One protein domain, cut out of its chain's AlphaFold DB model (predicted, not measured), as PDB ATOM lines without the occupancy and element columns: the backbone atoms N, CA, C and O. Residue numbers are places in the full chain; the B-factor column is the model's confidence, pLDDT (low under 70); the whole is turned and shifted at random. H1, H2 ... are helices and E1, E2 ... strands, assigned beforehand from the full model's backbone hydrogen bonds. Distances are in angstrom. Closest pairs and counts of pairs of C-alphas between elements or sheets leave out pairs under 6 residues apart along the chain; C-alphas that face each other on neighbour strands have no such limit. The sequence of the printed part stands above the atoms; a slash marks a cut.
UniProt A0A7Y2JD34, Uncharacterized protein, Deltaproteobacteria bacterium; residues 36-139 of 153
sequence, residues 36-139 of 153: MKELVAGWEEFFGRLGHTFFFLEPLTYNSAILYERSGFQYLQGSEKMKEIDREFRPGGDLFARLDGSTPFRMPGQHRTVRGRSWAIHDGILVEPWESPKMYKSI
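This is residues 36 to 139 of the 153 residues of an uncharacterized protein of Deltaproteobacteria bacterium (UniProt A0A7Y2JD34). A long, narrow rod has a small three-stranded sheet, grazed by H1, towards one end, H2 in the middle packed on H5, and H4 with the winding residues 98 to 113 at the other end. H3 leads from the sheet towards H4, and the long link after H5 returns to the sheet. The 104 printed residues, of mixed class, have five named helices and three named strands, in the order H1, E1, H2, E2, H3, H4, H5, E3; the antiparallel sheet runs E1, E3, E2. The whole is only just loose, close to compact, with a radius of gyration of the C-alphas of 15.8 A and spans of 51 by 23 by 20 A.

Inner strand E3, residues 134 to 138, is antiparallel to edge strand E1, residues 54 to 57, with N 55 and O 137 within hydrogen-bond range at 3.0 A. E3 is also antiparallel to edge strand E2, residues 74 to 77, with N 136 and O 74 within range at 2.8 A. E1, H2, residues 62 to 69, and E2 form a split strand-helix-strand unit, two strands running the same way with E3 between them; its crossover is right-handed. H2 only grazes the sheet, with residues 65 to 69; H1, residues 36 to 49, only grazes it with residues 40 to 48. H2 touches H5, residues 114 to 122, opposite ways at a steep tilt of 43 degrees; their closest C-alphas, of Tyr 62 and Ser 118, are 5.3 A apart. H3, residues 79 to 88, touches H4, residues 94 to 97, only at the corner; their closest C-alphas, of Glu 88 and Leu 95, are 5.1 A apart. Each O i to N i+4 pair is within range in H1, H2, H3 and H5; H4 is too short for one.

E3 measures 13.6 A and ends at C-alpha 138, (141.175, 102.129, 133.525). H1, 19.9 A, begins at C-alpha 36, (154.462, 93.727, 131.007). H3 measures 14.3 A and H5 12.1 A.

The two farthest C-alphas, of Gly 51 and Ser 102, are 51.0 A apart. The printed part has no cut; the links H4 to H5 and H5 to E3 are long. No printed residue is under 70 in pLDDT.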
ATOM      1  N   MET A  36     155.491  93.069 130.189       93.81
ATOM      2  CA  MET A  36     154.462  93.727 131.007       93.81
ATOM      3  C   MET A  36     153.531  94.585 130.145       93.81
ATOM      4  O   MET A  36     152.324  94.575 130.355       93.81
ATOM      5  N   LYS A  37     154.081  95.282 129.145       92.69
ATOM      6  CA  LYS A  37     153.306  96.128 128.233       92.69
ATOM      7  C   LYS A  37     152.302  95.298 127.430       92.69
ATOM      8  O   LYS A  37     151.141  95.675 127.321       92.69
ATOM      9  N   GLU A  38     152.747  94.162 126.906       96.12
ATOM     10  CA  GLU A  38     151.942  93.215 126.140       96.12
ATOM     11  C   GLU A  38     150.865  92.570 127.018       96.12
ATOM     12  O   GLU A  38     149.718  92.452 126.594       96.12
ATOM     13  N   LEU A  39     151.206  92.211 128.260       96.00
ATOM     14  CA  LEU A  39     150.248  91.675 129.226       96.00
ATOM     15  C   LEU A  39     149.157  92.691 129.572       96.00
ATOM     16  O   LEU A  39     147.984  92.330 129.543       96.00
ATOM     17  N   VAL A  40     149.513  93.951 129.852       96.69
ATOM     18  CA  VAL A  40     148.513  94.999 130.127       96.69
ATOM     19  C   VAL A  40     147.607  95.216 128.925       96.69
ATOM     20  O   VAL A  40     146.395  95.246 129.105       96.69
ATOM     21  N   ALA A  41     148.159  95.294 127.711       96.62
ATOM     22  CA  ALA A  41     147.352  95.444 126.502       96.62
ATOM     23  C   ALA A  41     146.365  94.274 126.325       96.62
ATOM     24  O   ALA A  41     145.188  94.496 126.050       96.62
ATOM     25  N   GLY A  42     146.821  93.038 126.558       98.00
ATOM     26  CA  GLY A  42     145.960  91.854 126.517       98.00
ATOM     27  C   GLY A  42     144.871  91.866 127.595       98.00
ATOM     28  O   GLY A  42     143.736  91.480 127.321       98.00
ATOM     29  N   TRP A  43     145.177  92.340 128.806       97.69
ATOM     30  CA  TRP A  43     144.178  92.504 129.867       97.69
ATOM     31  C   TRP A  43     143.153  93.583 129.525       97.69
ATOM     32  O   TRP A  43     141.960  93.351 129.691       97.69
ATOM     33  N   GLU A  44     143.590  94.738 129.020       97.88
ATOM     34  CA  GLU A  44     142.697  95.817 128.590       97.88
ATOM     35  C   GLU A  44     141.757  95.358 127.471       97.88
ATOM     36  O   GLU A  44     140.555  95.608 127.544       97.88
ATOM     37  N   GLU A  45     142.266  94.625 126.478       98.00
ATOM     38  CA  GLU A  45     141.434  94.049 125.422       98.00
ATOM     39  C   GLU A  45     140.436  93.028 125.981       98.00
ATOM     40  O   GLU A  45     139.244  93.083 125.668       98.00
ATOM     41  N   PHE A  46     140.904  92.112 126.832       98.12
ATOM     42  CA  PHE A  46     140.064  91.078 127.427       98.12
ATOM     43  C   PHE A  46     138.929  91.677 128.264       98.12
ATOM     44  O   PHE A  46     137.758  91.400 128.005       98.12
ATOM     45  N   PHE A  47     139.252  92.537 129.231       97.88
ATOM     46  CA  PHE A  47     138.253  93.163 130.095       97.88
ATOM     47  C   PHE A  47     137.354  94.136 129.325       97.88
ATOM     48  O   PHE A  47     136.165  94.229 129.632       97.88
ATOM     49  N   GLY A  48     137.876  94.799 128.290       97.75
ATOM     50  CA  GLY A  48     137.099  95.691 127.430       97.75
ATOM     51  C   GLY A  48     136.038  94.935 126.634       97.75
ATOM     52  O   GLY A  48     134.889  95.365 126.579       97.75
ATOM     53  N   ARG A  49     136.375  93.754 126.096       97.88
ATOM     54  CA  ARG A  49     135.403  92.870 125.423       97.88
ATOM     55  C   ARG A  49     134.322  92.335 126.366       97.88
ATOM     56  O   ARG A  49     133.225  92.038 125.907       97.88
ATOM     57  N   LEU A  50     134.613  92.237 127.663       97.88
ATOM     58  CA  LEU A  50     133.637  91.874 128.696       97.88
ATOM     59  C   LEU A  50     132.779  93.061 129.174       97.88
ATOM     60  O   LEU A  50     131.917  92.883 130.030       97.88
ATOM     61  N   GLY A  51     132.992  94.267 128.634       97.69
ATOM     62  CA  GLY A  51     132.228  95.466 128.989       97.69
ATOM     63  C   GLY A  51     132.676  96.143 130.287       97.69
ATOM     64  O   GLY A  51     131.968  97.013 130.794       97.69
ATOM     65  N   HIS A  52     133.836  95.778 130.840       98.00
ATOM     66  CA  HIS A  52     134.407  96.492 131.981       98.00
ATOM     67  C   HIS A  52     135.047  97.811 131.537       98.00
ATOM     68  O   HIS A  52     135.496  97.952 130.406       98.00
ATOM     69  N   THR A  53     135.123  98.779 132.449       97.31
ATOM     70  CA  THR A  53     135.805 100.067 132.225       97.31
ATOM     71  C   THR A  53     137.111 100.186 133.016       97.31
ATOM     72  O   THR A  53     137.947 101.041 132.718       97.31
ATOM     73  N   PHE A  54     137.317  99.311 134.004       97.62
ATOM     74  CA  PHE A  54     138.544  99.183 134.785       97.62
ATOM     75  C   PHE A  54     138.655  97.793 135.432       97.62
ATOM     76  O   PHE A  54     137.671  97.059 135.519       97.62
ATOM     77  N   PHE A  55     139.843  97.458 135.934       97.56
ATOM     78  CA  PHE A  55     140.099  96.269 136.757       97.56
ATOM     79  C   PHE A  55     141.101  96.575 137.880       97.56
ATOM     80  O   PHE A  55     141.883  97.520 137.767       97.56
ATOM     81  N   PHE A  56     141.067  95.791 138.966       97.25
ATOM     82  CA  PHE A  56     141.913  95.972 140.156       97.25
ATOM     83  C   PHE A  56     142.988  94.893 140.288       97.25
ATOM     84  O   PHE A  56     142.825  93.781 139.788       97.25
ATOM     85  N   LEU A  57     144.050  95.212 141.028       96.81
ATOM     86  CA  LEU A  57     145.028  94.253 141.537       96.81
ATOM     87  C   LEU A  57     145.650  94.737 142.851       96.81
ATOM     88  O   LEU A  57     145.528  95.907 143.222       96.81
ATOM     89  N   GLU A  58     146.353  93.830 143.520       96.44
ATOM     90  CA  GLU A  58     147.101  94.080 144.751       96.44
ATOM     91  C   GLU A  58     148.553  93.601 144.549       96.44
ATOM     92  O   GLU A  58     148.786  92.395 144.411       96.44
ATOM     93  N   PRO A  59     149.540  94.513 144.437       95.06
ATOM     94  CA  PRO A  59     150.936  94.153 144.235       95.06
ATOM     95  C   PRO A  59     151.558  93.577 145.510       95.06
ATOM     96  O   PRO A  59     151.706  94.257 146.522       95.06
ATOM     97  N   LEU A  60     152.032  92.334 145.429       91.88
ATOM     98  CA  LEU A  60     152.614  91.628 146.575       91.88
ATOM     99  C   LEU A  60     153.908  92.262 147.116       91.88
ATOM    100  O   LEU A  60     154.326  91.946 148.226       91.88
ATOM    101  N   THR A  61     154.567  93.135 146.347       94.62
ATOM    102  CA  THR A  61     155.859  93.739 146.704       94.62
ATOM    103  C   THR A  61     155.970  95.194 146.247       94.62
ATOM    104  O   THR A  61     155.335  95.608 145.277       94.62
ATOM    105  N   TYR A  62     156.879  95.957 146.858       97.50
ATOM    106  CA  TYR A  62     157.179  97.330 146.430       97.50
ATOM    107  C   TYR A  62     157.567  97.427 144.946       97.50
ATOM    108  O   TYR A  62     157.032  98.259 144.213       97.50
ATOM    109  N   ASN A  63     158.449  96.545 144.454       96.69
ATOM    110  CA  ASN A  63     158.856  96.580 143.046       96.69
ATOM    111  C   ASN A  63     157.692  96.310 142.078       96.69
ATOM    112  O   ASN A  63     157.687  96.858 140.977       96.69
ATOM    113  N   SER A  64     156.721  95.472 142.462       95.31
ATOM    114  CA  SER A  64     155.551  95.210 141.622       95.31
ATOM    115  C   SER A  64     154.606  96.410 141.599       95.31
ATOM    116  O   SER A  64     154.154  96.772 140.518       95.31
ATOM    117  N   ALA A  65     154.407  97.106 142.724       97.44
ATOM    118  CA  ALA A  65     153.644  98.358 142.750       97.44
ATOM    119  C   ALA A  65     154.225  99.396 141.770       97.44
ATOM    120  O   ALA A  65     153.507  99.900 140.905       97.44
ATOM    121  N   ILE A  66     155.545  99.619 141.801       97.62
ATOM    122  CA  ILE A  66     156.216 100.535 140.859       97.62
ATOM    123  C   ILE A  66     156.140 100.037 139.404       97.62
ATOM    124  O   ILE A  66     156.002 100.838 138.477       97.62
ATOM    125  N   LEU A  67     156.210  98.723 139.164       96.00
ATOM    126  CA  LEU A  67     156.021  98.159 137.823       96.00
ATOM    127  C   LEU A  67     154.619  98.466 137.275       96.00
ATOM    128  O   LEU A  67     154.487  98.816 136.099       96.00
ATOM    129  N   TYR A  68     153.584  98.367 138.111       97.44
ATOM    130  CA  TYR A  68     152.212  98.682 137.718       97.44
ATOM    131  C   TYR A  68     151.997 100.185 137.506       97.44
ATOM    132  O   TYR A  68     151.368 100.550 136.514       97.44
ATOM    133  N   GLU A  69     152.582 101.064 138.329       97.25
ATOM    134  CA  GLU A  69     152.586 102.518 138.069       97.25
ATOM    135  C   GLU A  69     153.117 102.834 136.669       97.25
ATOM    136  O   GLU A  69     152.446 103.474 135.859       97.25
ATOM    137  N   ARG A  70     154.301 102.292 136.345       95.94
ATOM    138  CA  ARG A  70     154.950 102.461 135.036       95.94
ATOM    139  C   ARG A  70     154.171 101.826 133.883       95.94
ATOM    140  O   ARG A  70     154.453 102.124 132.728       95.94
ATOM    141  N   SER A  71     153.214 100.953 134.190       96.56
ATOM    142  CA  SER A  71     152.301 100.334 133.223       96.56
ATOM    143  C   SER A  71     150.939 101.051 133.151       96.56
ATOM    144  O   SER A  71     150.010 100.599 132.476       96.56
ATOM    145  N   GLY A  72     150.804 102.188 133.837       97.31
ATOM    146  CA  GLY A  72     149.657 103.086 133.759       97.31
ATOM    147  C   GLY A  72     148.526 102.781 134.732       97.31
ATOM    148  O   GLY A  72     147.414 103.251 134.490       97.31
ATOM    149  N   PHE A  73     148.786 102.008 135.787       98.38
ATOM    150  CA  PHE A  73     147.851 101.815 136.898       98.38
ATOM    151  C   PHE A  73     147.864 103.031 137.836       98.38
ATOM    152  O   PHE A  73     148.867 103.739 137.941       98.38
ATOM    153  N   GLN A  74     146.762 103.238 138.557       97.62
ATOM    154  CA  GLN A  74     146.638 104.210 139.643       97.62
ATOM    155  C   GLN A  74     146.237 103.518 140.947       97.62
ATOM    156  O   GLN A  74     145.769 102.383 140.955       97.62
ATOM    157  N   TYR A  75     146.418 104.212 142.063       98.06
ATOM    158  CA  TYR A  75     146.030 103.747 143.384       98.06
ATOM    159  C   TYR A  75     144.549 103.993 143.651       98.06
ATOM    160  O   TYR A  75     144.064 105.114 143.510       98.06
ATOM    161  N   LEU A  76     143.860 102.950 144.108       97.69
ATOM    162  CA  LEU A  76     142.631 103.084 144.882       97.69
ATOM    163  C   LEU A  76     142.967 103.363 146.358       97.69
ATOM    164  O   LEU A  76     142.300 104.167 146.998       97.69
ATOM    165  N   GLN A  77     144.015 102.718 146.881       97.81
ATOM    166  CA  GLN A  77     144.511 102.879 148.249       97.81
ATOM    167  C   GLN A  77     146.035 102.701 148.286       97.81
ATOM    168  O   GLN A  77     146.582 101.896 147.535       97.81
ATOM    169  N   GLY A  78     146.713 103.430 149.177       96.56
ATOM    170  CA  GLY A  78     148.147 103.260 149.452       96.56
ATOM    171  C   GLY A  78     149.084 104.246 148.745       96.56
ATOM    172  O   GLY A  78     150.287 104.207 148.991       96.56
ATOM    173  N   SER A  79     148.573 105.177 147.928       97.19
ATOM    174  CA  SER A  79     149.404 106.186 147.241       97.19
ATOM    175  C   SER A  79     150.216 107.058 148.198       97.19
ATOM    176  O   SER A  79     151.391 107.314 147.945       97.19
ATOM    177  N   GLU A  80     149.616 107.507 149.301       97.44
ATOM    178  CA  GLU A  80     150.313 108.338 150.289       97.44
ATOM    179  C   GLU A  80     151.425 107.560 150.994       97.44
ATOM    180  O   GLU A  80     152.527 108.084 151.138       97.44
ATOM    181  N   LYS A  81     151.200 106.276 151.309       97.38
ATOM    182  CA  LYS A  81     152.246 105.416 151.876       97.38
ATOM    183  C   LYS A  81     153.404 105.209 150.900       97.38
ATOM    184  O   LYS A  81     154.562 105.235 151.302       97.38
ATOM    185  N   MET A  82     153.119 105.066 149.607       98.06
ATOM    186  CA  MET A  82     154.156 104.952 148.576       98.06
ATOM    187  C   MET A  82     155.012 106.219 148.458       98.06
ATOM    188  O   MET A  82     156.237 106.124 148.359       98.06
ATOM    189  N   LYS A  83     154.391 107.403 148.528       98.19
ATOM    190  CA  LYS A  83     155.097 108.697 148.552       98.19
ATOM    191  C   LYS A  83     155.897 108.902 149.840       98.19
ATOM    192  O   LYS A  83     156.997 109.442 149.788       98.19
ATOM    193  N   GLU A  84     155.356 108.480 150.981       97.94
ATOM    194  CA  GLU A  84     156.054 108.487 152.270       97.94
ATOM    195  C   GLU A  84     157.313 107.624 152.190       97.94
ATOM    196  O   GLU A  84     158.404 108.126 152.439       97.94
ATOM    197  N   ILE A  85     157.189 106.370 151.742       98.00
ATOM    198  CA  ILE A  85     158.328 105.465 151.542       98.00
ATOM    199  C   ILE A  85     159.372 106.105 150.622       98.00
ATOM    200  O   ILE A  85     160.562 106.072 150.929       98.00
ATOM    201  N   ASP A  86     158.950 106.702 149.506       98.31
ATOM    202  CA  ASP A  86     159.874 107.383 148.603       98.31
ATOM    203  C   ASP A  86     160.622 108.530 149.283       98.31
ATOM    204  O   ASP A  86     161.841 108.610 149.143       98.31
ATOM    205  N   ARG A  87     159.922 109.371 150.052       98.19
ATOM    206  CA  ARG A  87     160.529 110.459 150.824       98.19
ATOM    207  C   ARG A  87     161.531 109.928 151.846       98.19
ATOM    208  O   ARG A  87     162.635 110.458 151.910       98.19
ATOM    209  N   GLU A  88     161.184 108.887 152.595       98.25
ATOM    210  CA  GLU A  88     162.056 108.342 153.641       98.25
ATOM    211  C   GLU A  88     163.317 107.666 153.087       98.25
ATOM    212  O   GLU A  88     164.342 107.609 153.764       98.25
ATOM    213  N   PHE A  89     163.278 107.172 151.848       98.19
ATOM    214  CA  PHE A  89     164.467 106.668 151.160       98.19
ATOM    215  C   PHE A  89     165.362 107.773 150.580       98.19
ATOM    216  O   PHE A  89     166.447 107.459 150.096       98.19
ATOM    217  N   ARG A  90     164.965 109.051 150.586       96.56
ATOM    218  CA  ARG A  90     165.833 110.147 150.115       96.56
ATOM    219  C   ARG A  90     166.869 110.528 151.181       96.56
ATOM    220  O   ARG A  90     166.639 110.286 152.365       96.56
ATOM    221  N   PRO A  91     168.000 111.153 150.793       96.25
ATOM    222  CA  PRO A  91     168.972 111.667 151.753       96.25
ATOM    223  C   PRO A  91     168.307 112.518 152.844       96.25
ATOM    224  O   PRO A  91     167.592 113.470 152.536       96.25
ATOM    225  N   GLY A  92     168.547 112.157 154.106       96.12
ATOM    226  CA  GLY A  92     167.946 112.799 155.279       96.12
ATOM    227  C   GLY A  92     166.682 112.123 155.829       96.12
ATOM    228  O   GLY A  92     166.238 112.520 156.899       96.12
ATOM    229  N   GLY A  93     166.122 111.122 155.142       97.38
ATOM    230  CA  GLY A  93     165.006 110.313 155.646       97.38
ATOM    231  C   GLY A  93     165.443 109.137 156.525       97.38
ATOM    232  O   GLY A  93     166.600 108.696 156.485       97.38
ATOM    233  N   ASP A  94     164.504 108.585 157.294       97.69
ATOM    234  CA  ASP A  94     164.797 107.525 158.266       97.69
ATOM    235  C   ASP A  94     165.184 106.208 157.585       97.69
ATOM    236  O   ASP A  94     166.103 105.512 158.028       97.69
ATOM    237  N   LEU A  95     164.516 105.851 156.481       98.12
ATOM    238  CA  LEU A  95     164.849 104.634 155.733       98.12
ATOM    239  C   LEU A  95     166.214 104.754 155.056       98.12
ATOM    240  O   LEU A  95     166.941 103.768 154.988       98.12
ATOM    241  N   PHE A  96     166.591 105.951 154.600       98.44
ATOM    242  CA  PHE A  96     167.928 106.215 154.080       98.44
ATOM    243  C   PHE A  96     169.000 106.019 155.156       98.44
ATOM    244  O   PHE A  96     170.003 105.361 154.891       98.44
ATOM    245  N   ALA A  97     168.782 106.534 156.370       97.94
ATOM    246  CA  ALA A  97     169.715 106.357 157.485       97.94
ATOM    247  C   ALA A  97     169.882 104.880 157.888       97.94
ATOM    248  O   ALA A  97     170.966 104.469 158.292       97.94
ATOM    249  N   ARG A  98     168.829 104.069 157.725       98.00
ATOM    250  CA  ARG A  98     168.838 102.616 157.969       98.00
ATOM    251  C   ARG A  98     169.515 101.793 156.867       98.00
ATOM    252  O   ARG A  98     169.638 100.580 157.025       98.00
ATOM    253  N   LEU A  99     169.946 102.405 155.762       98.19
ATOM    254  CA  LEU A  99     170.805 101.758 154.762       98.19
ATOM    255  C   LEU A  99     172.274 101.795 155.216       98.19
ATOM    256  O   LEU A  99     173.138 102.369 154.553       98.19
ATOM    257  N   ASP A 100     172.529 101.201 156.377       97.44
ATOM    258  CA  ASP A 100     173.792 101.235 157.121       97.44
ATOM    259  C   ASP A 100     174.717 100.036 156.838       97.44
ATOM    260  O   ASP A 100     175.829  99.965 157.359       97.44
ATOM    261  N   GLY A 101     174.279  99.090 156.003       97.69
ATOM    262  CA  GLY A 101     175.006  97.855 155.712       97.69
ATOM    263  C   GLY A 101     174.889  96.774 156.791       97.69
ATOM    264  O   GLY A 101     175.628  95.793 156.737       97.69
ATOM    265  N   SER A 102     173.959  96.902 157.743       97.00
ATOM    266  CA  SER A 102     173.683  95.882 158.770       97.00
ATOM    267  C   SER A 102     173.295  94.517 158.193       97.00
ATOM    268  O   SER A 102     173.571  93.482 158.802       97.00
ATOM    269  N   THR A 103     172.693  94.494 157.002       96.94
ATOM    270  CA  THR A 103     172.447  93.279 156.218       96.94
ATOM    271  C   THR A 103     172.846  93.504 154.756       96.94
ATOM    272  O   THR A 103     172.865  94.650 154.291       96.94
ATOM    273  N   PRO A 104     173.093  92.436 153.968       97.25
ATOM    274  CA  PRO A 104     173.303  92.566 152.522       97.25
ATOM    275  C   PRO A 104     172.150  93.285 151.796       97.25
ATOM    276  O   PRO A 104     172.349  93.846 150.720       97.25
ATOM    277  N   PHE A 105     170.949  93.287 152.384       97.81
ATOM    278  CA  PHE A 105     169.746  93.920 151.849       97.81
ATOM    279  C   PHE A 105     169.556  95.373 152.308       97.81
ATOM    280  O   PHE A 105     168.533  95.949 151.959       97.81
ATOM    281  N   ARG A 106     170.496  95.949 153.076       97.56
ATOM    282  CA  ARG A 106     170.457  97.334 153.591       97.56
ATOM    283  C   ARG A 106     171.739  98.109 153.279       97.56
ATOM    284  O   ARG A 106     172.169  98.964 154.045       97.56
ATOM    285  N   MET A 107     172.395  97.781 152.173       98.00
ATOM    286  CA  MET A 107     173.647  98.425 151.783       98.00
ATOM    287  C   MET A 107     173.428  99.891 151.370       98.00
ATOM    288  O   MET A 107     172.445 100.197 150.677       98.00
ATOM    289  N   PRO A 108     174.373 100.798 151.693       97.75
ATOM    290  CA  PRO A 108     174.379 102.146 151.144       97.75
ATOM    291  C   PRO A 108     174.231 102.134 149.616       97.75
ATOM    292  O   PRO A 108     174.837 101.322 148.919       97.75
ATOM    293  N   GLY A 109     173.407 103.041 149.086       96.12
ATOM    294  CA  GLY A 109     173.115 103.134 147.648       96.12
ATOM    295  C   GLY A 109     171.841 102.415 147.192       96.12
ATOM    296  O   GLY A 109     171.308 102.756 146.138       96.12
ATOM    297  N   GLN A 110     171.267 101.506 147.987       97.31
ATOM    298  CA  GLN A 110     170.024 100.810 147.610       97.31
ATOM    299  C   GLN A 110     168.804 101.726 147.460       97.31
ATOM    300  O   GLN A 110     167.867 101.381 146.741       97.31
ATOM    301  N   HIS A 111     168.825 102.920 148.056       97.62
ATOM    302  CA  HIS A 111     167.803 103.946 147.851       97.62
ATOM    303  C   HIS A 111     167.683 104.418 146.393       97.62
ATOM    304  O   HIS A 111     166.668 105.019 146.034       97.62
ATOM    305  N   ARG A 112     168.697 104.190 145.550       97.31
ATOM    306  CA  ARG A 112     168.723 104.686 144.166       97.31
ATOM    307  C   ARG A 112     167.879 103.859 143.210       97.31
ATOM    308  O   ARG A 112     167.489 104.381 142.172       97.31
ATOM    309  N   THR A 113     167.598 102.599 143.534       97.88
ATOM    310  CA  THR A 113     166.942 101.670 142.606       97.88
ATOM    311  C   THR A 113     165.660 101.096 143.197       97.88
ATOM    312  O   THR A 113     165.541 100.916 144.412       97.88
ATOM    313  N   VAL A 114     164.683 100.788 142.344       97.69
ATOM    314  CA  VAL A 114     163.433 100.129 142.760       97.69
ATOM    315  C   VAL A 114     163.740  98.779 143.410       97.69
ATOM    316  O   VAL A 114     163.188  98.457 144.464       97.69
ATOM    317  N   ARG A 115     164.650  97.993 142.822       97.12
ATOM    318  CA  ARG A 115     165.070  96.690 143.356       97.12
ATOM    319  C   ARG A 115     165.769  96.816 144.701       97.12
ATOM    320  O   ARG A 115     165.470  96.024 145.589       97.12
ATOM    321  N   GLY A 116     166.662  97.793 144.861       97.81
ATOM    322  CA  GLY A 116     167.373  98.037 146.115       97.81
ATOM    323  C   GLY A 116     166.401  98.330 147.254       97.81
ATOM    324  O   GLY A 116     166.412  97.630 148.264       97.81
ATOM    325  N   ARG A 117     165.479  99.277 147.045       98.19
ATOM    326  CA  ARG A 117     164.411  99.579 148.011       98.19
ATOM    327  C   ARG A 117     163.530  98.369 148.294       98.19
ATOM    328  O   ARG A 117     163.202  98.110 149.444       98.19
ATOM    329  N   SER A 118     163.175  97.602 147.266       97.94
ATOM    330  CA  SER A 118     162.338  96.416 147.439       97.94
ATOM    331  C   SER A 118     163.016  95.330 148.274       97.94
ATOM    332  O   SER A 118     162.331  94.693 149.068       97.94
ATOM    333  N   TRP A 119     164.328  95.114 148.125       97.94
ATOM    334  CA  TRP A 119     165.084  94.184 148.971       97.94
ATOM    335  C   TRP A 119     165.189  94.677 150.412       97.94
ATOM    336  O   TRP A 119     164.969  93.887 151.323       97.94
ATOM    337  N   ALA A 120     165.432  95.971 150.623       98.25
ATOM    338  CA  ALA A 120     165.443  96.553 151.963       98.25
ATOM    339  C   ALA A 120     164.072  96.421 152.655       98.25
ATOM    340  O   ALA A 120     163.993  96.050 153.826       98.25
ATOM    341  N   ILE A 121     162.977  96.656 151.924       97.62
ATOM    342  CA  ILE A 121     161.603  96.451 152.411       97.62
ATOM    343  C   ILE A 121     161.340  94.973 152.719       97.62
ATOM    344  O   ILE A 121     160.809  94.673 153.785       97.62
ATOM    345  N   HIS A 122     161.750  94.054 151.837       95.38
ATOM    346  CA  HIS A 122     161.653  92.604 152.068       95.38
ATOM    347  C   HIS A 122     162.427  92.163 153.315       95.38
ATOM    348  O   HIS A 122     161.991  91.279 154.046       95.38
ATOM    349  N   ASP A 123     163.552  92.818 153.598       95.88
ATOM    350  CA  ASP A 123     164.348  92.601 154.803       95.88
ATOM    351  C   ASP A 123     163.784  93.291 156.061       95.88
ATOM    352  O   ASP A 123     164.399  93.255 157.126       95.88
ATOM    353  N   GLY A 124     162.616  93.932 155.963       95.44
ATOM    354  CA  GLY A 124     161.944  94.562 157.097       95.44
ATOM    355  C   GLY A 124     162.585  95.878 157.537       95.44
ATOM    356  O   GLY A 124     162.698  96.133 158.734       95.44
ATOM    357  N   ILE A 125     163.059  96.709 156.600       97.44
ATOM    358  CA  ILE A 125     163.576  98.054 156.928       97.44
ATOM    359  C   ILE A 125     162.473  99.025 157.390       97.44
ATOM    360  O   ILE A 125     162.752  99.995 158.102       97.44
ATOM    361  N   LEU A 126     161.225  98.771 156.980       96.19
ATOM    362  CA  LEU A 126     160.056  99.561 157.362       96.19
ATOM    363  C   LEU A 126     159.751  99.404 158.860       96.19
ATOM    364  O   LEU A 126     160.029  98.368 159.456       96.19
ATOM    365  N   VAL A 127     159.174 100.445 159.470       88.50
ATOM    366  CA  VAL A 127     158.699 100.391 160.870       88.50
ATOM    367  C   VAL A 127     157.534  99.411 161.014       88.50
ATOM    368  O   VAL A 127     157.447  98.679 161.994       88.50
ATOM    369  N   GLU A 128     156.662  99.389 160.011       90.69
ATOM    370  CA  GLU A 128     155.494  98.519 159.926       90.69
ATOM    371  C   GLU A 128     155.689  97.521 158.778       90.69
ATOM    372  O   GLU A 128     156.390  97.840 157.811       90.69
ATOM    373  N   PRO A 129     155.082  96.322 158.843       89.25
ATOM    374  CA  PRO A 129     155.099  95.386 157.727       89.25
ATOM    375  C   PRO A 129     154.615  96.040 156.429       89.25
ATOM    376  O   PRO A 129     153.730  96.893 156.440       89.25
ATOM    377  N   TRP A 130     155.185  95.615 155.301       92.94
ATOM    378  CA  TRP A 130     154.696  96.037 153.992       92.94
ATOM    379  C   TRP A 130     153.221  95.656 153.831       92.94
ATOM    380  O   TRP A 130     152.869  94.477 153.891       92.94
ATOM    381  N   GLU A 131     152.383  96.657 153.579       93.25
ATOM    382  CA  GLU A 131     150.985  96.473 153.215       93.25
ATOM    383  C   GLU A 131     150.829  96.674 151.706       93.25
ATOM    384  O   GLU A 131     151.273  97.678 151.143       93.25
ATOM    385  N   SER A 132     150.214  95.694 151.045       94.38
ATOM    386  CA  SER A 132     149.967  95.743 149.605       94.38
ATOM    387  C   SER A 132     149.006  96.891 149.275       94.38
ATOM    388  O   SER A 132     147.885  96.909 149.793       94.38
ATOM    389  N   PRO A 133     149.380  97.845 148.403       97.19
ATOM    390  CA  PRO A 133     148.442  98.861 147.959       97.19
ATOM    391  C   PRO A 133     147.370  98.239 147.060       97.19
ATOM    392  O   PRO A 133     147.611  97.268 146.345       97.19
ATOM    393  N   LYS A 134     146.191  98.855 147.005       98.25
ATOM    394  CA  LYS A 134     145.160  98.466 146.042       98.25
ATOM    395  C   LYS A 134     145.246  99.370 144.826       98.25
ATOM    396  O   LYS A 134     145.085 100.587 144.945       98.25
ATOM    397  N   MET A 135     145.491  98.790 143.657       98.44
ATOM    398  CA  MET A 135     145.655  99.526 142.403       98.44
ATOM    399  C   MET A 135     144.566  99.160 141.397       98.44
ATOM    400  O   MET A 135     143.968  98.088 141.470       98.44
ATOM    401  N   TYR A 136     144.316 100.051 140.443       98.31
ATOM    402  CA  TYR A 136     143.396  99.832 139.337       98.31
ATOM    403  C   TYR A 136     143.954 100.350 138.015       98.31
ATOM    404  O   TYR A 136     144.777 101.267 137.975       98.31
ATOM    405  N   LYS A 137     143.473  99.767 136.920       98.38
ATOM    406  CA  LYS A 137     143.746 100.197 135.551       98.38
ATOM    407  C   LYS A 137     142.429 100.500 134.863       98.38
ATOM    408  O   LYS A 137     141.592  99.612 134.733       98.38
ATOM    409  N   SER A 138     142.258 101.744 134.430       98.12
ATOM    410  CA  SER A 138     141.175 102.129 133.525       98.12
ATOM    411  C   SER A 138     141.544 101.740 132.099       98.12
ATOM    412  O   SER A 138     142.665 101.998 131.658       98.12
ATOM    413  N   ILE A 139     140.604 101.120 131.392       97.94
ATOM    414  CA  ILE A 139     140.831 100.630 130.033       97.94
ATOM    415  C   ILE A 139     141.060 101.812 129.090       97.94
ATOM    416  O   ILE A 139     140.287 102.768 129.078       97.94
TER     417      ILE A 139